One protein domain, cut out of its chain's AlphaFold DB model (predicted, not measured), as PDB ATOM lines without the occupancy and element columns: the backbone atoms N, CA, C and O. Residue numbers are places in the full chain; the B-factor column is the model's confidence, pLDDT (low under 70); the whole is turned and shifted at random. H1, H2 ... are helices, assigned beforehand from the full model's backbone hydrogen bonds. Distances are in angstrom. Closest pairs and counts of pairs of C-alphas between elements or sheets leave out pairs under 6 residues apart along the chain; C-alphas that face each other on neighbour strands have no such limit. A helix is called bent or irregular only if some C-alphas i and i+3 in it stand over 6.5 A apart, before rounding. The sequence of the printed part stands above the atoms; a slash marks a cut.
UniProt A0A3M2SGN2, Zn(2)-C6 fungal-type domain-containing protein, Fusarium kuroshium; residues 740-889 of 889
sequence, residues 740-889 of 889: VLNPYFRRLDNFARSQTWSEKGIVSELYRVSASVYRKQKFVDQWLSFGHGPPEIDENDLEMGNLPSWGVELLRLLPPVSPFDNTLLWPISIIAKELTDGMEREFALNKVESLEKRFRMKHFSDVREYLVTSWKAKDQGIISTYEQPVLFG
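This is residues 740 to 889 of the 889 residues of the protein "Zn(2)-C6 fungal-type domain-containing protein" of Fusarium kuroshium (UniProt A0A3M2SGN2). Three helices, H5, H6 and H7, run side by side, up and down, as a small bundle with their centres in a triangle, and the hairpin of the long H2 with H3 crosses over H5 at a steep angle. The later part of H2 runs on past H3, H4 and H5, and a long link returns to H3; short H1 sits on the outside near H3, and after H7 the last residues, 876 to 889, fold back along the bundle. The printed part has 150 residues with seven named helices, H1 to H7 in order, and no named strand: all helix. It is compact, with a radius of gyration of the C-alphas of 15.7 A and spans of 44 by 39 by 23 A.

H1 is residues 743 to 746, beginning at C-alpha 743 (44.677, 32.574, 15.178). H2, residues 759 to 786, is the longest helix at 40.5 A. H3 is residues 803 to 813, 15.5 A. H4, residues 819 to 823, is irregular: C-alphas 819 and 822 are 7.4 A apart. H5 is residues 825 to 832, with C-alpha 825 at (27.163, 22.983, -1.960). H6, residues 838 to 855, measures 25.8 A, and H7, residues 858 to 875, measures 26.2 A and ends at C-alpha 875 (27.919, 20.982, 20.903).

The hub is H5, touching four helices; the helix packing is part aligned, part crossed. H5 and H6 form a hairpin at a shallow tilt of 11 degrees, with C-alphas of Ala 832 and Ala 844 closest at 6.4 A. H6 and H7 form another at 13 degrees, with C-alphas of Glu 852 and Phe 860 closest at 5.2 A. H7 touches H5 with residues 860 to 867 alone, closest at the C-alphas of Ala 832 and Leu 867, 7.1 A. H2 touches H5 with residues 766 to 774 alone, at a steep tilt of 59 degrees, C-alphas of Ser 770 and Pro 827 closest at 5.4 A. H2 and H3 form a hairpin at a shallow tilt of 23 degrees, C-alphas of Leu 766 and Gly 807 closest at 5.7 A. H3 touches H5 at a steep tilt of 52 degrees, C-alphas of Pro 804 and Ile 831 closest at 5.1 A. H4 only just touches H2, with 3 pairs of C-alphas within 8 A, the closest those of Val 763 and Phe 820, 7.4 A. H1 and H3 are close but not clearly touching, C-alphas of Arg 746 and Ser 805 closest at 6.5 A. H2 and H7 are apart. Each O i to N i+4 pair is within hydrogen-bond range in H2, H3, H5, H6 and H7; H4 has 0 of 1, but 1 of 2 O i to N i+3 pairs, and H1 is too short for an i+4 pair.

The two C-alphas farthest apart, those of Pro 791 and Arg 856, are 46.5 A apart. The printed part has no cut. The links H1 to H2 and H2 to H3 are long. Mean pLDDT of the printed part is 84.7, with residues 752 to 756, 787 to 794 and 879 to 889 under 70.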
ATOM      1  N   VAL A 740      48.021  28.232   9.318       93.06
ATOM      2  CA  VAL A 740      46.796  27.459   9.563       93.06
ATOM      3  C   VAL A 740      46.445  27.422  11.049       93.06
ATOM      4  O   VAL A 740      45.291  27.657  11.395       93.06
ATOM      5  N   LEU A 741      47.417  27.184  11.932       92.44
ATOM      6  CA  LEU A 741      47.173  27.008  13.370       92.44
ATOM      7  C   LEU A 741      47.264  28.312  14.168       92.44
ATOM      8  O   LEU A 741      46.883  28.356  15.334       92.44
ATOM      9  N   ASN A 742      47.753  29.394  13.560       91.69
ATOM     10  CA  ASN A 742      47.930  30.669  14.245       91.69
ATOM     11  C   ASN A 742      46.669  31.546  14.126       91.69
ATOM     12  O   ASN A 742      46.396  32.067  13.038       91.69
ATOM     13  N   PRO A 743      45.932  31.817  15.223       89.69
ATOM     14  CA  PRO A 743      44.677  32.574  15.178       89.69
ATOM     15  C   PRO A 743      44.811  33.998  14.622       89.69
ATOM     16  O   PRO A 743      43.821  34.576  14.173       89.69
ATOM     17  N   TYR A 744      46.021  34.574  14.616       89.56
ATOM     18  CA  TYR A 744      46.287  35.886  14.021       89.56
ATOM     19  C   TYR A 744      45.907  35.931  12.534       89.56
ATOM     20  O   TYR A 744      45.369  36.931  12.061       89.56
ATOM     21  N   PHE A 745      46.115  34.828  11.809       89.50
ATOM     22  CA  PHE A 745      45.849  34.729  10.374       89.50
ATOM     23  C   PHE A 745      44.418  34.298  10.035       89.50
ATOM     24  O   PHE A 745      44.132  34.005   8.880       89.50
ATOM     25  N   ARG A 746      43.484  34.310  10.996       88.06
ATOM     26  CA  ARG A 746      42.087  33.897  10.770       88.06
ATOM     27  C   ARG A 746      41.368  34.698   9.673       88.06
ATOM     28  O   ARG A 746      40.483  34.172   9.009       88.06
ATOM     29  N   ARG A 747      41.738  35.966   9.480       88.19
ATOM     30  CA  ARG A 747      41.153  36.883   8.485       88.19
ATOM     31  C   ARG A 747      41.936  36.861   7.173       88.19
ATOM     32  O   ARG A 747      43.164  36.938   7.202       88.19
ATOM     33  N   LEU A 748      41.233  36.861   6.034       86.44
ATOM     34  CA  LEU A 748      41.872  36.896   4.708       86.44
ATOM     35  C   LEU A 748      42.569  38.228   4.398       86.44
ATOM     36  O   LEU A 748      43.477  38.257   3.570       86.44
ATOM     37  N   ASP A 749      42.186  39.316   5.075       81.81
ATOM     38  CA  ASP A 749      42.823  40.639   4.952       81.81
ATOM     39  C   ASP A 749      44.320  40.614   5.330       81.81
ATOM     40  O   ASP A 749      45.088  41.478   4.913       81.81
ATOM     41  N   ASN A 750      44.756  39.604   6.093       80.19
ATOM     42  CA  ASN A 750      46.161  39.413   6.452       80.19
ATOM     43  C   ASN A 750      47.026  38.926   5.280       80.19
ATOM     44  O   ASN A 750      48.253  39.003   5.345       80.19
ATOM     45  N   PHE A 751      46.404  38.420   4.214       81.31
ATOM     46  CA  PHE A 751      47.083  38.038   2.985       81.31
ATOM     47  C   PHE A 751      46.947  39.195   1.995       81.31
ATOM     48  O   PHE A 751      45.845  39.538   1.572       81.31
ATOM     49  N   ALA A 752      48.080  39.805   1.631       55.75
ATOM     50  CA  ALA A 752      48.195  41.127   0.999       55.75
ATOM     51  C   ALA A 752      47.441  41.346  -0.338       55.75
ATOM     52  O   ALA A 752      47.552  42.425  -0.919       55.75
ATOM     53  N   ARG A 753      46.728  40.344  -0.873       62.91
ATOM     54  CA  ARG A 753      46.142  40.344  -2.227       62.91
ATOM     55  C   ARG A 753      44.712  39.781  -2.317       62.91
ATOM     56  O   ARG A 753      44.143  39.792  -3.408       62.91
ATOM     57  N   SER A 754      44.085  39.376  -1.205       56.88
ATOM     58  CA  SER A 754      42.741  38.749  -1.189       56.88
ATOM     59  C   SER A 754      41.615  39.611  -1.794       56.88
ATOM     60  O   SER A 754      40.654  39.076  -2.342       56.88
ATOM     61  N   GLN A 755      41.758  40.943  -1.800       56.16
ATOM     62  CA  GLN A 755      40.796  41.884  -2.404       56.16
ATOM     63  C   GLN A 755      40.821  41.928  -3.949       56.16
ATOM     64  O   GLN A 755      40.025  42.647  -4.548       56.16
ATOM     65  N   THR A 756      41.722  41.188  -4.607       67.69
ATOM     66  CA  THR A 756      41.908  41.218  -6.076       67.69
ATOM     67  C   THR A 756      41.509  39.924  -6.790       67.69
ATOM     68  O   THR A 756      41.642  39.824  -8.010       67.69
ATOM     69  N   TRP A 757      41.005  38.924  -6.060       80.38
ATOM     70  CA  TRP A 757      40.653  37.635  -6.648       80.38
ATOM     71  C   TRP A 757      39.405  37.710  -7.533       80.38
ATOM     72  O   TRP A 757      38.381  38.281  -7.166       80.38
ATOM     73  N   SER A 758      39.482  37.076  -8.706       87.81
ATOM     74  CA  SER A 758      38.311  36.840  -9.553       87.81
ATOM     75  C   SER A 758      37.368  35.823  -8.902       87.81
ATOM     76  O   SER A 758      37.810  34.992  -8.111       87.81
ATOM     77  N   GLU A 759      36.087  35.803  -9.285       89.38
ATOM     78  CA  GLU A 759      35.129  34.796  -8.789       89.38
ATOM     79  C   GLU A 759      35.633  33.358  -8.988       89.38
ATOM     80  O   GLU A 759      35.510  32.515  -8.103       89.38
ATOM     81  N   LYS A 760      36.280  33.097 -10.131       88.25
ATOM     82  CA  LYS A 760      36.914  31.808 -10.432       88.25
ATOM     83  C   LYS A 760      38.069  31.497  -9.472       88.25
ATOM     84  O   LYS A 760      38.190  30.362  -9.021       88.25
ATOM     85  N   GLY A 761      38.899  32.495  -9.160       89.25
ATOM     86  CA  GLY A 761      39.986  32.375  -8.183       89.25
ATOM     87  C   GLY A 761      39.466  32.095  -6.772       89.25
ATOM     88  O   GLY A 761      39.959  31.189  -6.111       89.25
ATOM     89  N   ILE A 762      38.399  32.784  -6.357       91.69
ATOM     90  CA  ILE A 762      37.745  32.553  -5.063       91.69
ATOM     91  C   ILE A 762      37.235  31.109  -4.964       91.69
ATOM     92  O   ILE A 762      37.469  30.440  -3.962       91.69
ATOM     93  N   VAL A 763      36.571  30.597  -6.007       93.44
ATOM     94  CA  VAL A 763      36.055  29.216  -6.022       93.44
ATOM     95  C   VAL A 763      37.192  28.195  -6.043       93.44
ATOM     96  O   VAL A 763      37.114  27.197  -5.334       93.44
ATOM     97  N   SER A 764      38.262  28.450  -6.798       92.62
ATOM     98  CA  SER A 764      39.477  27.625  -6.782       92.62
ATOM     99  C   SER A 764      40.028  27.477  -5.362       92.62
ATOM    100  O   SER A 764      40.177  26.361  -4.864       92.62
ATOM    101  N   GLU A 765      40.246  28.592  -4.667       92.94
ATOM    102  CA  GLU A 765      40.774  28.567  -3.302       92.94
ATOM    103  C   GLU A 765      39.779  27.976  -2.301       92.94
ATOM    104  O   GLU A 765      40.176  27.266  -1.378       92.94
ATOM    105  N   LEU A 766      38.476  28.160  -2.521       95.25
ATOM    106  CA  LEU A 766      37.447  27.524  -1.705       95.25
ATOM    107  C   LEU A 766      37.516  25.996  -1.811       95.25
ATOM    108  O   LEU A 766      37.425  25.311  -0.792       95.25
ATOM    109  N   TYR A 767      37.713  25.445  -3.010       95.94
ATOM    110  CA  TYR A 767      37.886  24.004  -3.200       95.94
ATOM    111  C   TYR A 767      39.203  23.495  -2.605       95.94
ATOM    112  O   TYR A 767      39.210  22.418  -2.009       95.94
ATOM    113  N   ARG A 768      40.283  24.281  -2.680       95.31
ATOM    114  CA  ARG A 768      41.575  23.964  -2.051       95.31
ATOM    115  C   ARG A 768      41.459  23.866  -0.531       95.31
ATOM    116  O   ARG A 768      41.803  22.839   0.046       95.31
ATOM    117  N   VAL A 769      40.893  24.893   0.106       95.94
ATOM    118  CA  VAL A 769      40.626  24.909   1.553       95.94
ATOM    119  C   VAL A 769      39.715  23.743   1.941       95.94
ATOM    120  O   VAL A 769      39.982  23.042   2.915       95.94
ATOM    121  N   SER A 770      38.670  23.486   1.151       96.19
ATOM    122  CA  SER A 770      37.750  22.367   1.387       96.19
ATOM    123  C   SER A 770      38.444  21.007   1.296       96.19
ATOM    124  O   SER A 770      38.149  20.129   2.099       96.19
ATOM    125  N   ALA A 771      39.383  20.821   0.363       96.06
ATOM    126  CA  ALA A 771      40.172  19.598   0.252       96.06
ATOM    127  C   ALA A 771      41.061  19.377   1.484       96.06
ATOM    128  O   ALA A 771      41.073  18.269   2.022       96.06
ATOM    129  N   SER A 772      41.732  20.424   1.977       95.75
ATOM    130  CA  SER A 772      42.521  20.357   3.216       95.75
ATOM    131  C   SER A 772      41.648  20.015   4.428       95.75
ATOM    132  O   SER A 772      41.984  19.115   5.195       95.75
ATOM    133  N   VAL A 773      40.474  20.647   4.568       95.00
ATOM    134  CA  VAL A 773      39.504  20.297   5.626       95.00
ATOM    135  C   VAL A 773      39.037  18.847   5.481       95.00
ATOM    136  O   VAL A 773      39.001  18.108   6.462       95.00
ATOM    137  N   TYR A 774      38.706  18.404   4.265       94.31
ATOM    138  CA  TYR A 774      38.247  17.037   4.017       94.31
ATOM    139  C   TYR A 774      39.319  15.992   4.345       94.31
ATOM    140  O   TYR A 774      39.003  14.967   4.953       94.31
ATOM    141  N   ARG A 775      40.584  16.262   3.997       93.00
ATOM    142  CA  ARG A 775      41.728  15.434   4.392       93.00
ATOM    143  C   ARG A 775      41.781  15.310   5.911       93.00
ATOM    144  O   ARG A 775      41.667  14.200   6.419       93.00
ATOM    145  N   LYS A 776      41.848  16.423   6.644       91.62
ATOM    146  CA  LYS A 776      41.910  16.398   8.116       91.62
ATOM    147  C   LYS A 776      40.697  15.691   8.737       91.62
ATOM    148  O   LYS A 776      40.855  14.882   9.648       91.62
ATOM    149  N   GLN A 777      39.494  15.865   8.178       89.81
ATOM    150  CA  GLN A 777      38.297  15.124   8.608       89.81
ATOM    151  C   GLN A 777      38.465  13.605   8.454       89.81
ATOM    152  O   GLN A 777      37.987  12.852   9.295       89.81
ATOM    153  N   LYS A 778      39.106  13.137   7.377       87.38
ATOM    154  CA  LYS A 778      39.368  11.707   7.155       87.38
ATOM    155  C   LYS A 778      40.376  11.141   8.153       87.38
ATOM    156  O   LYS A 778      40.176  10.025   8.625       87.38
ATOM    157  N   PHE A 779      41.410  11.906   8.496       85.00
ATOM    158  CA  PHE A 779      42.377  11.523   9.529       85.00
ATOM    159  C   PHE A 779      41.716  11.424  10.909       85.00
ATOM    160  O   PHE A 779      41.887  10.418  11.597       85.00
ATOM    161  N   VAL A 780      40.896  12.413  11.282       82.94
ATOM    162  CA  VAL A 780      40.132  12.396  12.541       82.94
ATOM    163  C   VAL A 780      39.191  11.188  12.601       82.94
ATOM    164  O   VAL A 780      39.189  10.467  13.596       82.94
ATOM    165  N   ASP A 781      38.438  10.909  11.533       80.25
ATOM    166  CA  ASP A 781      37.546   9.742  11.474       80.25
ATOM    167  C   ASP A 781      38.304   8.417  11.643       80.25
ATOM    168  O   ASP A 781      37.832   7.512  12.336       80.25
ATOM    169  N   GLN A 782      39.478   8.285  11.020       78.56
ATOM    170  CA  GLN A 782      40.306   7.089  11.148       78.56
ATOM    171  C   GLN A 782      40.823   6.923  12.578       78.56
ATOM    172  O   GLN A 782      40.732   5.830  13.139       78.56
ATOM    173  N   TRP A 783      41.317   8.007  13.179       75.81
ATOM    174  CA  TRP A 783      41.792   8.009  14.559       75.81
ATOM    175  C   TRP A 783      40.676   7.605  15.531       75.81
ATOM    176  O   TRP A 783      40.880   6.733  16.376       75.81
ATOM    177  N   LEU A 784      39.467   8.151  15.348       76.94
ATOM    178  CA  LEU A 784      38.280   7.792  16.131       76.94
ATOM    179  C   LEU A 784      37.845   6.333  15.923       76.94
ATOM    180  O   LEU A 784      37.368   5.701  16.864       76.94
ATOM    181  N   SER A 785      38.004   5.791  14.712       76.94
ATOM    182  CA  SER A 785      37.563   4.430  14.376       76.94
ATOM    183  C   SER A 785      38.514   3.341  14.878       76.94
ATOM    184  O   SER A 785      38.059   2.264  15.260       76.94
ATOM    185  N   PHE A 786      39.826   3.594  14.866       72.06
ATOM    186  CA  PHE A 786      40.840   2.571  15.146       72.06
ATOM    187  C   PHE A 786      41.666   2.835  16.417       72.06
ATOM    188  O   PHE A 786      42.409   1.958  16.847       72.06
ATOM    189  N   GLY A 787      41.534   4.001  17.061       63.75
ATOM    190  CA  GLY A 787      42.237   4.347  18.310       63.75
ATOM    191  C   GLY A 787      43.739   4.620  18.148       63.75
ATOM    192  O   GLY A 787      44.442   4.868  19.122       63.75
ATOM    193  N   HIS A 788      44.232   4.556  16.916       59.44
ATOM    194  CA  HIS A 788      45.558   4.954  16.470       59.44
ATOM    195  C   HIS A 788      45.390   5.438  15.033       59.44
ATOM    196  O   HIS A 788      44.634   4.845  14.261       59.44
ATOM    197  N   GLY A 789      46.041   6.538  14.674       57.97
ATOM    198  CA  GLY A 789      46.090   6.943  13.276       57.97
ATOM    199  C   GLY A 789      47.316   6.347  12.565       57.97
ATOM    200  O   GLY A 789      48.075   5.602  13.190       57.97
ATOM    201  N   PRO A 790      47.495   6.596  11.256       60.97
ATOM    202  CA  PRO A 790      48.628   6.101  10.486       60.97
ATOM    203  C   PRO A 790      49.976   6.394  11.172       60.97
ATOM    204  O   PRO A 790      50.106   7.409  11.852       60.97
ATOM    205  N   PRO A 791      50.986   5.522  11.003       56.50
ATOM    206  CA  PRO A 791      52.247   5.563  11.757       56.50
ATOM    207  C   PRO A 791      53.125   6.822  11.560       56.50
ATOM    208  O   PRO A 791      54.174   6.914  12.189       56.50
ATOM    209  N   GLU A 792      52.696   7.796  10.749       60.12
ATOM    210  CA  GLU A 792      53.395   9.051  10.419       60.12
ATOM    211  C   GLU A 792      52.482  10.289  10.605       60.12
ATOM    212  O   GLU A 792      52.407  11.146   9.729       60.12
ATOM    213  N   ILE A 793      51.721  10.390  11.702       61.88
ATOM    214  CA  ILE A 793      50.894  11.588  11.964       61.88
ATOM    215  C   ILE A 793      51.713  12.679  12.651       61.88
ATOM    216  O   ILE A 793      52.208  12.484  13.759       61.88
ATOM    217  N   ASP A 794      51.774  13.849  12.018       67.38
ATOM    218  CA  ASP A 794      52.058  15.116  12.694       67.38
ATOM    219  C   ASP A 794      50.823  15.519  13.527       67.38
ATOM    220  O   ASP A 794      49.705  15.490  13.015       67.38
ATOM    221  N   GLU A 795      50.979  15.900  14.799       70.38
ATOM    222  CA  GLU A 795      49.863  16.383  15.639       70.38
ATOM    223  C   GLU A 795      49.091  17.532  14.960       70.38
ATOM    224  O   GLU A 795      47.867  17.627  15.088       70.38
ATOM    225  N   ASN A 796      49.781  18.328  14.134       76.31
ATOM    226  CA  ASN A 796      49.196  19.398  13.321       76.31
ATOM    227  C   ASN A 796      48.158  18.904  12.286       76.31
ATOM    228  O   ASN A 796      47.331  19.685  11.802       76.31
ATOM    229  N   ASP A 797      48.172  17.620  11.912       75.88
ATOM    230  CA  ASP A 797      47.225  17.044  10.948       75.88
ATOM    231  C   ASP A 797      45.827  16.800  11.528       75.88
ATOM    232  O   ASP A 797      44.864  16.667  10.768       75.88
ATOM    233  N   LEU A 798      45.689  16.802  12.856       79.25
ATOM    234  CA  LEU A 798      44.406  16.622  13.540       79.25
ATOM    235  C   LEU A 798      43.655  17.943  13.763       79.25
ATOM    236  O   LEU A 798      42.441  17.932  13.986       79.25
ATOM    237  N   GLU A 799      44.342  19.083  13.681       86.50
ATOM    238  CA  GLU A 799      43.751  20.395  13.936       86.50
ATOM    239  C   GLU A 799      43.269  21.089  12.655       86.50
ATOM    240  O   GLU A 799      44.024  21.317  11.711       86.50
ATOM    241  N   MET A 800      41.995  21.499  12.641       91.06
ATOM    242  CA  MET A 800      41.405  22.246  11.517       91.06
ATOM    243  C   MET A 800      41.949  23.679  11.398       91.06
ATOM    244  O   MET A 800      41.940  24.250  10.304       91.06
ATOM    245  N   GLY A 801      42.392  24.269  12.513       92.38
ATOM    246  CA  GLY A 801      42.895  25.640  12.575       92.38
ATOM    247  C   GLY A 801      41.941  26.667  11.952       92.38
ATOM    248  O   GLY A 801      40.726  26.622  12.137       92.38
ATOM    249  N   ASN A 802      42.507  27.589  11.176       94.75
ATOM    250  CA  ASN A 802      41.793  28.660  10.485       94.75
ATOM    251  C   ASN A 802      41.082  28.215   9.194       94.75
ATOM    252  O   ASN A 802      40.351  29.023   8.618       94.75
ATOM    253  N   LEU A 803      41.272  26.974   8.720       95.62
ATOM    254  CA  LEU A 803      40.762  26.535   7.413       95.62
ATOM    255  C   LEU A 803      39.238  26.732   7.276       95.62
ATOM    256  O   LEU A 803      38.816  27.313   6.271       95.62
ATOM    257  N   PRO A 804      38.388  26.352   8.258       95.81
ATOM    258  CA  PRO A 804      36.951  26.572   8.129       95.81
ATOM    259  C   PRO A 804      36.576  28.061   8.048       95.81
ATOM    260  O   PRO A 804      35.735  28.444   7.233       95.81
ATOM    261  N   SER A 805      37.244  28.916   8.833       95.25
ATOM    262  CA  SER A 805      37.034  30.368   8.801       95.25
ATOM    263  C   SER A 805      37.477  30.989   7.474       95.25
ATOM    264  O   SER A 805      36.752  31.819   6.930       95.25
ATOM    265  N   TRP A 806      38.608  30.562   6.898       95.44
ATOM    266  CA  TRP A 806      39.027  30.997   5.557       95.44
ATOM    267  C   TRP A 806      38.000  30.619   4.494       95.44
ATOM    268  O   TRP A 806      37.690  31.434   3.628       95.44
ATOM    269  N   GLY A 807      37.414  29.424   4.593       95.50
ATOM    270  CA  GLY A 807      36.318  28.997   3.728       95.50
ATOM    271  C   GLY A 807      35.097  29.922   3.804       95.50
ATOM    272  O   GLY A 807      34.530  30.297   2.777       95.50
ATOM    273  N   VAL A 808      34.717  30.354   5.009       96.25
ATOM    274  CA  VAL A 808      33.617  31.309   5.211       96.25
ATOM    275  C   VAL A 808      33.962  32.704   4.682       96.25
ATOM    276  O   VAL A 808      33.126  33.334   4.038       96.25
ATOM    277  N   GLU A 809      35.184  33.186   4.901       93.50
ATOM    278  CA  GLU A 809      35.645  34.471   4.360       93.50
ATOM    279  C   GLU A 809      35.680  34.456   2.819       93.50
ATOM    280  O   GLU A 809      35.202  35.399   2.195       93.50
ATOM    281  N   LEU A 810      36.120  33.359   2.189       93.88
ATOM    282  CA  LEU A 810      36.051  33.171   0.732       93.88
ATOM    283  C   LEU A 810      34.606  33.244   0.220       93.88
ATOM    284  O   LEU A 810      34.321  33.930  -0.760       93.88
ATOM    285  N   LEU A 811      33.666  32.592   0.911       94.88
ATOM    286  CA  LEU A 811      32.242  32.660   0.569       94.88
ATOM    287  C   LEU A 811      31.663  34.078   0.700       94.88
ATOM    288  O   LEU A 811      30.743  34.415  -0.043       94.88
ATOM    289  N   ARG A 812      32.186  34.905   1.619       93.38
ATOM    290  CA  ARG A 812      31.795  36.320   1.779       93.38
ATOM    291  C   ARG A 812      32.301  37.210   0.642       93.38
ATOM    292  O   ARG A 812      31.676  38.232   0.377       93.38
ATOM    293  N   LEU A 813      33.398  36.832  -0.019       91.31
ATOM    294  CA  LEU A 813      33.947  37.567  -1.166       91.31
ATOM    295  C   LEU A 813      33.156  37.332  -2.460       91.31
ATOM    296  O   LEU A 813      33.226  38.154  -3.374       91.31
ATOM    297  N   LEU A 814      32.400  36.232  -2.559       90.88
ATOM    298  CA  LEU A 814      31.550  35.983  -3.724       90.88
ATOM    299  C   LEU A 814      30.377  36.976  -3.775       90.88
ATOM    300  O   LEU A 814      29.756  37.255  -2.745       90.88
ATOM    301  N   PRO A 815      30.004  37.472  -4.970       89.06
ATOM    302  CA  PRO A 815      28.838  38.331  -5.108       89.06
ATOM    303  C   PRO A 815      27.552  37.587  -4.698       89.06
ATOM    304  O   PRO A 815      27.498  36.353  -4.751       89.06
ATOM    305  N   PRO A 816      26.465  38.311  -4.352       83.31
ATOM    306  CA  PRO A 816      25.196  37.693  -3.956       83.31
ATOM    307  C   PRO A 816      24.630  36.701  -4.983       83.31
ATOM    308  O   PRO A 816      23.924  35.765  -4.613       83.31
ATOM    309  N   VAL A 817      24.937  36.908  -6.268       85.75
ATOM    310  CA  VAL A 817      24.546  36.044  -7.383       85.75
ATOM    311  C   VAL A 817      25.794  35.748  -8.215       85.75
ATOM    312  O   VAL A 817      26.158  36.542  -9.076       85.75
ATOM    313  N   SER A 818      26.436  34.604  -7.969       89.19
ATOM    314  CA  SER A 818      27.587  34.136  -8.764       89.19
ATOM    315  C   SER A 818      27.154  33.099  -9.816       89.19
ATOM    316  O   SER A 818      26.205  32.343  -9.560       89.19
ATOM    317  N   PRO A 819      27.799  33.007 -10.997       86.81
ATOM    318  CA  PRO A 819      27.675  31.850 -11.886       86.81
ATOM    319  C   PRO A 819      28.122  30.537 -11.222       86.81
ATOM    320  O   PRO A 819      27.601  29.486 -11.573       86.81
ATOM    321  N   PHE A 820      29.015  30.581 -10.230       90.69
ATOM    322  CA  PHE A 820      29.524  29.397  -9.528       90.69
ATOM    323  C   PHE A 820      28.662  28.942  -8.347       90.69
ATOM    324  O   PHE A 820      29.005  27.978  -7.674       90.69
ATOM    325  N   ASP A 821      27.517  29.581  -8.087       91.44
ATOM    326  CA  ASP A 821      26.671  29.244  -6.934       91.44
ATOM    327  C   ASP A 821      26.222  27.763  -6.917       91.44
ATOM    328  O   ASP A 821      25.992  27.198  -5.848       91.44
ATOM    329  N   ASN A 822      26.134  27.110  -8.081       87.94
ATOM    330  CA  ASN A 822      25.781  25.692  -8.202       87.94
ATOM    331  C   ASN A 822      26.904  24.729  -7.769       87.94
ATOM    332  O   ASN A 822      26.621  23.556  -7.543       87.94
ATOM    333  N   THR A 823      28.151  25.200  -7.658       90.81
ATOM    334  CA  THR A 823      29.316  24.411  -7.224       90.81
ATOM    335  C   THR A 823      29.621  24.607  -5.739       90.81
ATOM    336  O   THR A 823      30.601  24.080  -5.231       90.81
ATOM    337  N   LEU A 824      28.840  25.415  -5.016       92.75
ATOM    338  CA  LEU A 824      29.174  25.777  -3.636       92.75
ATOM    339  C   LEU A 824      28.692  24.760  -2.602       92.75
ATOM    340  O   LEU A 824      29.147  24.803  -1.461       92.75
ATOM    341  N   LEU A 825      27.783  23.849  -2.958       91.44
ATOM    342  CA  LEU A 825      27.163  22.983  -1.960       91.44
ATOM    343  C   LEU A 825      28.157  21.969  -1.383       91.44
ATOM    344  O   LEU A 825      28.203  21.823  -0.162       91.44
ATOM    345  N   TRP A 826      28.990  21.333  -2.211       91.69
ATOM    346  CA  TRP A 826      30.106  20.505  -1.738       91.69
ATOM    347  C   TRP A 826      31.051  21.237  -0.764       91.69
ATOM    348  O   TRP A 826      31.131  20.806   0.390       91.69
ATOM    349  N   PRO A 827      31.711  22.356  -1.133       94.75
ATOM    350  CA  PRO A 827      32.651  23.021  -0.234       94.75
ATOM    351  C   PRO A 827      31.984  23.569   1.033       94.75
ATOM    352  O   PRO A 827      32.518  23.383   2.126       94.75
ATOM    353  N   ILE A 828      30.780  24.158   0.929       94.88
ATOM    354  CA  ILE A 828      30.021  24.604   2.108       94.88
ATOM    355  C   ILE A 828      29.788  23.430   3.056       94.88
ATOM    356  O   ILE A 828      29.983  23.572   4.254       94.88
ATOM    357  N   SER A 829      29.401  22.265   2.545       90.06
ATOM    358  CA  SER A 829      29.064  21.121   3.395       90.06
ATOM    359  C   SER A 829      30.274  20.523   4.113       90.06
ATOM    360  O   SER A 829      30.151  20.070   5.251       90.06
ATOM    361  N   ILE A 830      31.445  20.549   3.472       92.56
ATOM    362  CA  ILE A 830      32.706  20.114   4.080       92.56
ATOM    363  C   ILE A 830      33.162  21.106   5.156       92.56
ATOM    364  O   ILE A 830      33.419  20.694   6.287       92.56
ATOM    365  N   ILE A 831      33.223  22.398   4.819       95.06
ATOM    366  CA  ILE A 831      33.708  23.466   5.704       95.06
ATOM    367  C   ILE A 831      32.754  23.692   6.876       95.06
ATOM    368  O   ILE A 831      33.171  23.698   8.033       95.06
ATOM    369  N   ALA A 832      31.462  23.874   6.585       94.25
ATOM    370  CA  ALA A 832      30.481  24.300   7.572       94.25
ATOM    371  C   ALA A 832      30.356  23.288   8.713       94.25
ATOM    372  O   ALA A 832      30.190  23.685   9.863       94.25
ATOM    373  N   LYS A 833      30.527  21.990   8.427       90.81
ATOM    374  CA  LYS A 833      30.527  20.928   9.441       90.81
ATOM    375  C   LYS A 833      31.538  21.186  10.566       90.81
ATOM    376  O   LYS A 833      31.265  20.809  11.706       90.81
ATOM    377  N   GLU A 834      32.667  21.833  10.281       92.25
ATOM    378  CA  GLU A 834      33.748  22.105  11.244       92.25
ATOM    379  C   GLU A 834      33.667  23.478  11.923       92.25
ATOM    380  O   GLU A 834      34.497  23.788  12.774       92.25
ATOM    381  N   LEU A 835      32.659  24.299  11.610       94.06
ATOM    382  CA  LEU A 835      32.508  25.616  12.230       94.06
ATOM    383  C   LEU A 835      32.119  25.518  13.710       94.06
ATOM    384  O   LEU A 835      31.215  24.769  14.098       94.06
ATOM    385  N   THR A 836      32.759  26.351  14.525       90.50
ATOM    386  CA  THR A 836      32.494  26.496  15.967       90.50
ATOM    387  C   THR A 836      31.918  27.867  16.323       90.50
ATOM    388  O   THR A 836      31.181  27.980  17.298       90.50
ATOM    389  N   ASP A 837      32.193  28.899  15.522       92.50
ATOM    390  CA  ASP A 837      31.696  30.258  15.733       92.50
ATOM    391  C   ASP A 837      30.223  30.414  15.317       92.50
ATOM    392  O   ASP A 837      29.811  29.999  14.230       92.50
ATOM    393  N   GLY A 838      29.418  31.043  16.179       93.31
ATOM    394  CA  GLY A 838      27.981  31.215  15.952       93.31
ATOM    395  C   GLY A 838      27.640  32.079  14.734       93.31
ATOM    396  O   GLY A 838      26.713  31.741  14.000       93.31
ATOM    397  N   MET A 839      28.405  33.145  14.473       95.50
ATOM    398  CA  MET A 839      28.166  34.039  13.332       95.50
ATOM    399  C   MET A 839      28.575  33.381  12.011       95.50
ATOM    400  O   MET A 839      27.923  33.572  10.985       95.50
ATOM    401  N   GLU A 840      29.650  32.590  12.011       95.94
ATOM    402  CA  GLU A 840      30.058  31.804  10.842       95.94
ATOM    403  C   GLU A 840      29.037  30.706  10.512       95.94
ATOM    404  O   GLU A 840      28.674  30.541   9.345       95.94
ATOM    405  N   ARG A 841      28.520  29.999  11.530       96.38
ATOM    406  CA  ARG A 841      27.435  29.015  11.370       96.38
ATOM    407  C   ARG A 841      26.173  29.663  10.799       96.38
ATOM    408  O   ARG A 841      25.608  29.152   9.834       96.38
ATOM    409  N   GLU A 842      25.757  30.802  11.351       96.81
ATOM    410  CA  GLU A 842      24.605  31.564  10.858       96.81
ATOM    411  C   GLU A 842      24.803  32.009   9.402       96.81
ATOM    412  O   GLU A 842      23.919  31.818   8.565       96.81
ATOM    413  N   PHE A 843      25.986  32.526   9.061       96.94
ATOM    414  CA  PHE A 843      26.313  32.896   7.686       96.94
ATOM    415  C   PHE A 843      26.214  31.700   6.728       96.94
ATOM    416  O   PHE A 843      25.614  31.825   5.659       96.94
ATOM    417  N   ALA A 844      26.759  30.538   7.104       95.56
ATOM    418  CA  ALA A 844      26.686  29.332   6.285       95.56
ATOM    419  C   ALA A 844      25.229  28.891   6.050       95.56
ATOM    420  O   ALA A 844      24.859  28.602   4.910       95.56
ATOM    421  N   LEU A 845      24.377  28.912   7.086       96.25
ATOM    422  CA  LEU A 845      22.946  28.605   6.949       96.25
ATOM    423  C   LEU A 845      22.237  29.592   6.018       96.25
ATOM    424  O   LEU A 845      21.516  29.165   5.116       96.25
ATOM    425  N   ASN A 846      22.488  30.891   6.192       96.12
ATOM    426  CA  ASN A 846      21.906  31.938   5.356       96.12
ATOM    427  C   ASN A 846      22.345  31.800   3.891       96.12
ATOM    428  O   ASN A 846      21.531  31.976   2.980       96.12
ATOM    429  N   LYS A 847      23.611  31.433   3.635       95.12
ATOM    430  CA  LYS A 847      24.096  31.171   2.274       95.12
ATOM    431  C   LYS A 847      23.396  29.951   1.670       95.12
ATOM    432  O   LYS A 847      22.904  30.063   0.551       95.12
ATOM    433  N   VAL A 848      23.277  28.830   2.389       94.50
ATOM    434  CA  VAL A 848      22.553  27.635   1.902       94.50
ATOM    435  C   VAL A 848      21.074  27.939   1.646       94.50
ATOM    436  O   VAL A 848      20.540  27.539   0.614       94.50
ATOM    437  N   GLU A 849      20.415  28.701   2.519       94.44
ATOM    438  CA  GLU A 849      19.028  29.137   2.319       94.44
ATOM    439  C   GLU A 849      18.878  30.053   1.094       94.44
ATOM    440  O   GLU A 849      17.917  29.931   0.332       94.44
ATOM    441  N   SER A 850      19.835  30.954   0.858       94.31
ATOM    442  CA  SER A 850      19.858  31.777  -0.353       94.31
ATOM    443  C   SER A 850      19.988  30.921  -1.617       94.31
ATOM    444  O   SER A 850      19.307  31.184  -2.612       94.31
ATOM    445  N   LEU A 851      20.827  29.879  -1.585       93.38
ATOM    446  CA  LEU A 851      20.949  28.921  -2.685       93.38
ATOM    447  C   LEU A 851      19.635  28.142  -2.873       93.38
ATOM    448  O   LEU A 851      19.135  28.066  -3.994       93.38
ATOM    449  N   GLU A 852      19.001  27.669  -1.795       92.94
ATOM    450  CA  GLU A 852      17.683  27.019  -1.851       92.94
ATOM    451  C   GLU A 852      16.641  27.911  -2.541       92.94
ATOM    452  O   GLU A 852      15.963  27.467  -3.469       92.94
ATOM    453  N   LYS A 853      16.545  29.189  -2.151       91.56
ATOM    454  CA  LYS A 853      15.605  30.156  -2.743       91.56
ATOM    455  C   LYS A 853      15.897  30.419  -4.222       91.56
ATOM    456  O   LYS A 853      14.963  30.525  -5.023       91.56
ATOM    457  N   ARG A 854      17.179  30.510  -4.596       90.38
ATOM    458  CA  ARG A 854      17.619  30.743  -5.980       90.38
ATOM    459  C   ARG A 854      17.308  29.544  -6.876       90.38
ATOM    460  O   ARG A 854      16.671  29.701  -7.921       90.38
ATOM    461  N   PHE A 855      17.748  28.353  -6.473       91.06
ATOM    462  CA  PHE A 855      17.657  27.144  -7.292       91.06
ATOM    463  C   PHE A 855      16.304  26.440  -7.189       91.06
ATOM    464  O   PHE A 855      15.925  25.767  -8.147       91.06
ATOM    465  N   ARG A 856      15.569  26.630  -6.085       92.62
ATOM    466  CA  ARG A 856      14.297  25.963  -5.763       92.62
ATOM    467  C   ARG A 856      14.404  24.443  -5.810       92.62
ATOM    468  O   ARG A 856      13.666  23.788  -6.535       92.62
ATOM    469  N   MET A 857      15.353  23.873  -5.074       91.81
ATOM    470  CA  MET A 857      15.588  22.426  -5.050       91.81
ATOM    471  C   MET A 857      15.725  21.933  -3.610       91.81
ATOM    472  O   MET A 857      16.408  22.566  -2.806       91.81
ATOM    473  N   LYS A 858      15.110  20.785  -3.302       91.62
ATOM    474  CA  LYS A 858      14.998  20.263  -1.932       91.62
ATOM    475  C   LYS A 858      16.347  19.967  -1.275       91.62
ATOM    476  O   LYS A 858      16.516  20.258  -0.098       91.62
ATOM    477  N   HIS A 859      17.317  19.448  -2.024       89.50
ATOM    478  CA  HIS A 859      18.607  19.023  -1.466       89.50
ATOM    479  C   HIS A 859      19.374  20.124  -0.699       89.50
ATOM    480  O   HIS A 859      20.109  19.813   0.234       89.50
ATOM    481  N   PHE A 860      19.172  21.414  -1.010       92.06
ATOM    482  CA  PHE A 860      19.719  22.510  -0.194       92.06
ATOM    483  C   PHE A 860      19.111  22.544   1.216       92.06
ATOM    484  O   PHE A 860      19.828  22.757   2.194       92.06
ATOM    485  N   SER A 861      17.802  22.294   1.333       90.69
ATOM    486  CA  SER A 861      17.127  22.165   2.628       90.69
ATOM    487  C   SER A 861      17.659  20.966   3.411       90.69
ATOM    488  O   SER A 861      17.913  21.102   4.606       90.69
ATOM    489  N   ASP A 862      17.884  19.828   2.745       89.00
ATOM    490  CA  ASP A 862      18.422  18.618   3.384       89.00
ATOM    491  C   ASP A 862      19.837  18.872   3.949       89.00
ATOM    492  O   ASP A 862      20.142  18.487   5.078       89.00
ATOM    493  N   VAL A 863      20.695  19.594   3.211       89.25
ATOM    494  CA  VAL A 863      22.025  20.006   3.705       89.25
ATOM    495  C   VAL A 863      21.912  20.953   4.900       89.25
ATOM    496  O   VAL A 863      22.645  20.797   5.878       89.25
ATOM    497  N   ARG A 864      20.994  21.926   4.857       91.69
ATOM    498  CA  ARG A 864      20.772  22.848   5.980       91.69
ATOM    499  C   ARG A 864      20.370  22.089   7.248       91.69
ATOM    500  O   ARG A 864      20.926  22.346   8.316       91.69
ATOM    501  N   GLU A 865      19.438  21.146   7.135       90.25
ATOM    502  CA  GLU A 865      18.997  20.302   8.251       90.25
ATOM    503  C   GLU A 865      20.135  19.423   8.788       90.25
ATOM    504  O   GLU A 865      20.328  19.325  10.007       90.25
ATOM    505  N   TYR A 866      20.944  18.853   7.889       89.00
ATOM    506  CA  TYR A 866      22.134  18.084   8.245       89.00
ATOM    507  C   TYR A 866      23.143  18.909   9.053       89.00
ATOM    508  O   TYR A 866      23.588  18.456  10.109       89.00
ATOM    509  N   LEU A 867      23.475  20.128   8.615       91.19
ATOM    510  CA  LEU A 867      24.429  20.998   9.314       91.19
ATOM    511  C   LEU A 867      23.950  21.345  10.726       91.19
ATOM    512  O   LEU A 867      24.698  21.178  11.689       91.19
ATOM    513  N   VAL A 868      22.681  21.746  10.870       92.06
ATOM    514  CA  VAL A 868      22.083  22.059  12.179       92.06
ATOM    515  C   VAL A 868      22.132  20.849  13.111       92.06
ATOM    516  O   VAL A 868      22.471  20.982  14.287       92.06
ATOM    517  N   THR A 869      21.810  19.662  12.595       89.06
ATOM    518  CA  THR A 869      21.832  18.420  13.377       89.06
ATOM    519  C   THR A 869      23.257  18.036  13.774       89.06
ATOM    520  O   THR A 869      23.504  17.691  14.931       89.06
ATOM    521  N   SER A 870      24.216  18.167  12.852       86.56
ATOM    522  CA  SER A 870      25.632  17.895  13.107       86.56
ATOM    523  C   SER A 870      26.218  18.834  14.163       86.56
ATOM    524  O   SER A 870      26.952  18.372  15.035       86.56
ATOM    525  N   TRP A 871      25.907  20.131  14.116       91.56
ATOM    526  CA  TRP A 871      26.382  21.090  15.116       91.56
ATOM    527  C   TRP A 871      25.777  20.836  16.488       91.56
ATOM    528  O   TRP A 871      26.519  20.789  17.462       91.56
ATOM    529  N   LYS A 872      24.468  20.566  16.570       89.38
ATOM    530  CA  LYS A 872      23.818  20.200  17.840       89.38
ATOM    531  C   LYS A 872      24.477  18.987  18.491       89.38
ATOM    532  O   LYS A 872      24.690  18.995  19.697       89.38
ATOM    533  N   ALA A 873      24.812  17.963  17.706       83.94
ATOM    534  CA  ALA A 873      25.490  16.782  18.227       83.94
ATOM    535  C   ALA A 873      26.915  17.103  18.715       83.94
ATOM    536  O   ALA A 873      27.271  16.716  19.827       83.94
ATOM    537  N   LYS A 874      27.695  17.873  17.936       84.44
ATOM    538  CA  LYS A 874      29.038  18.334  18.336       84.44
ATOM    539  C   LYS A 874      29.001  19.164  19.623       84.44
ATOM    540  O   LYS A 874      29.786  18.904  20.530       84.44
ATOM    541  N   ASP A 875      28.066  20.106  19.733       87.56
ATOM    542  CA  ASP A 875      27.919  20.982  20.903       87.56
ATOM    543  C   ASP A 875      27.508  20.196  22.167       87.56
ATOM    544  O   ASP A 875      27.832  20.591  23.284       87.56
ATOM    545  N   GLN A 876      26.829  19.055  22.004       85.88
ATOM    546  CA  GLN A 876      26.482  18.128  23.090       85.88
ATOM    547  C   GLN A 876      27.619  17.157  23.452       85.88
ATOM    548  O   GLN A 876      27.428  16.280  24.294       85.88
ATOM    549  N   GLY A 877      28.788  17.269  22.810       78.25
ATOM    550  CA  GLY A 877      29.898  16.328  22.982       78.25
ATOM    551  C   GLY A 877      29.594  14.925  22.449       78.25
ATOM    552  O   GLY A 877      30.326  13.979  22.738       78.25
ATOM    553  N   ILE A 878      28.517  14.767  21.674       75.25
ATOM    554  CA  ILE A 878      28.183  13.506  21.025       75.25
ATOM    555  C   ILE A 878      29.086  13.397  19.801       75.25
ATOM    556  O   ILE A 878      28.924  14.134  18.824       75.25
ATOM    557  N   ILE A 879      30.023  12.448  19.843       61.00
ATOM    558  CA  ILE A 879      30.777  12.025  18.661       61.00
ATOM    559  C   ILE A 879      29.778  11.323  17.747       61.00
ATOM    560  O   ILE A 879      29.503  10.130  17.856       61.00
ATOM    561  N   SER A 880      29.129  12.126  16.916       49.88
ATOM    562  CA  SER A 880      28.054  11.676  16.059       49.88
ATOM    563  C   SER A 880      28.627  10.841  14.924       49.88
ATOM    564  O   SER A 880      29.174  11.372  13.961       49.88
ATOM    565  N   THR A 881      28.437   9.530  15.021       47.47
ATOM    566  CA  THR A 881      28.532   8.589  13.901       47.47
ATOM    567  C   THR A 881      27.296   8.659  12.999       47.47
ATOM    568  O   THR A 881      27.074   7.730  12.228       47.47
ATOM    569  N   TYR A 882      26.452   9.707  13.081       43.50
ATOM    570  CA  TYR A 882      25.268   9.828  12.221       43.50
ATOM    571  C   TYR A 882      25.674  10.034  10.756       43.50
ATOM    572  O   TYR A 882      25.768  11.140  10.224       43.50
ATOM    573  N   GLU A 883      25.859   8.894  10.106       51.41
ATOM    574  CA  GLU A 883      25.893   8.641   8.680       51.41
ATOM    575  C   GLU A 883      24.477   8.773   8.104       51.41
ATOM    576  O   GLU A 883      23.895   7.813   7.602       51.41
ATOM    577  N   GLN A 884      23.880   9.962   8.143       48.06
ATOM    578  CA  GLN A 884      22.974  10.298   7.047       48.06
ATOM    579  C   GLN A 884      23.778  11.101   6.037       48.06
ATOM    580  O   GLN A 884      23.923  12.315   6.181       48.06
ATOM    581  N   PRO A 885      24.384  10.425   5.048       55.16
ATOM    582  CA  PRO A 885      25.134  11.106   4.024       55.16
ATOM    583  C   PRO A 885      24.106  11.837   3.160       55.16
ATOM    584  O   PRO A 885      23.312  11.227   2.443       55.16
ATOM    585  N   VAL A 886      24.083  13.160   3.255       59.81
ATOM    586  CA  VAL A 886      23.419  14.001   2.261       59.81
ATOM    587  C   VAL A 886      24.376  14.097   1.080       59.81
ATOM    588  O   VAL A 886      25.567  14.331   1.269       59.81
ATOM    589  N   LEU A 887      23.892  13.845  -0.138       59.19
ATOM    590  CA  LEU A 887      24.727  14.021  -1.324       59.19
ATOM    591  C   LEU A 887      24.989  15.511  -1.518       59.19
ATOM    592  O   LEU A 887      24.084  16.265  -1.879       59.19
ATOM    593  N   PHE A 888      26.227  15.928  -1.280       59.28
ATOM    594  CA  PHE A 888      26.602  17.330  -1.386       59.28
ATOM    595  C   PHE A 888      26.752  17.726  -2.861       59.28
ATOM    596  O   PHE A 888      27.615  17.214  -3.562       59.28
ATOM    597  N   GLY A 889      25.840  18.587  -3.324       46.56
ATOM    598  CA  GLY A 889      25.693  19.112  -4.694       46.56
ATOM    599  C   GLY A 889      26.975  19.450  -5.425       46.56
ATOM    600  O   GLY A 889      27.735  20.265  -4.866       46.56
TER     601      GLY A 889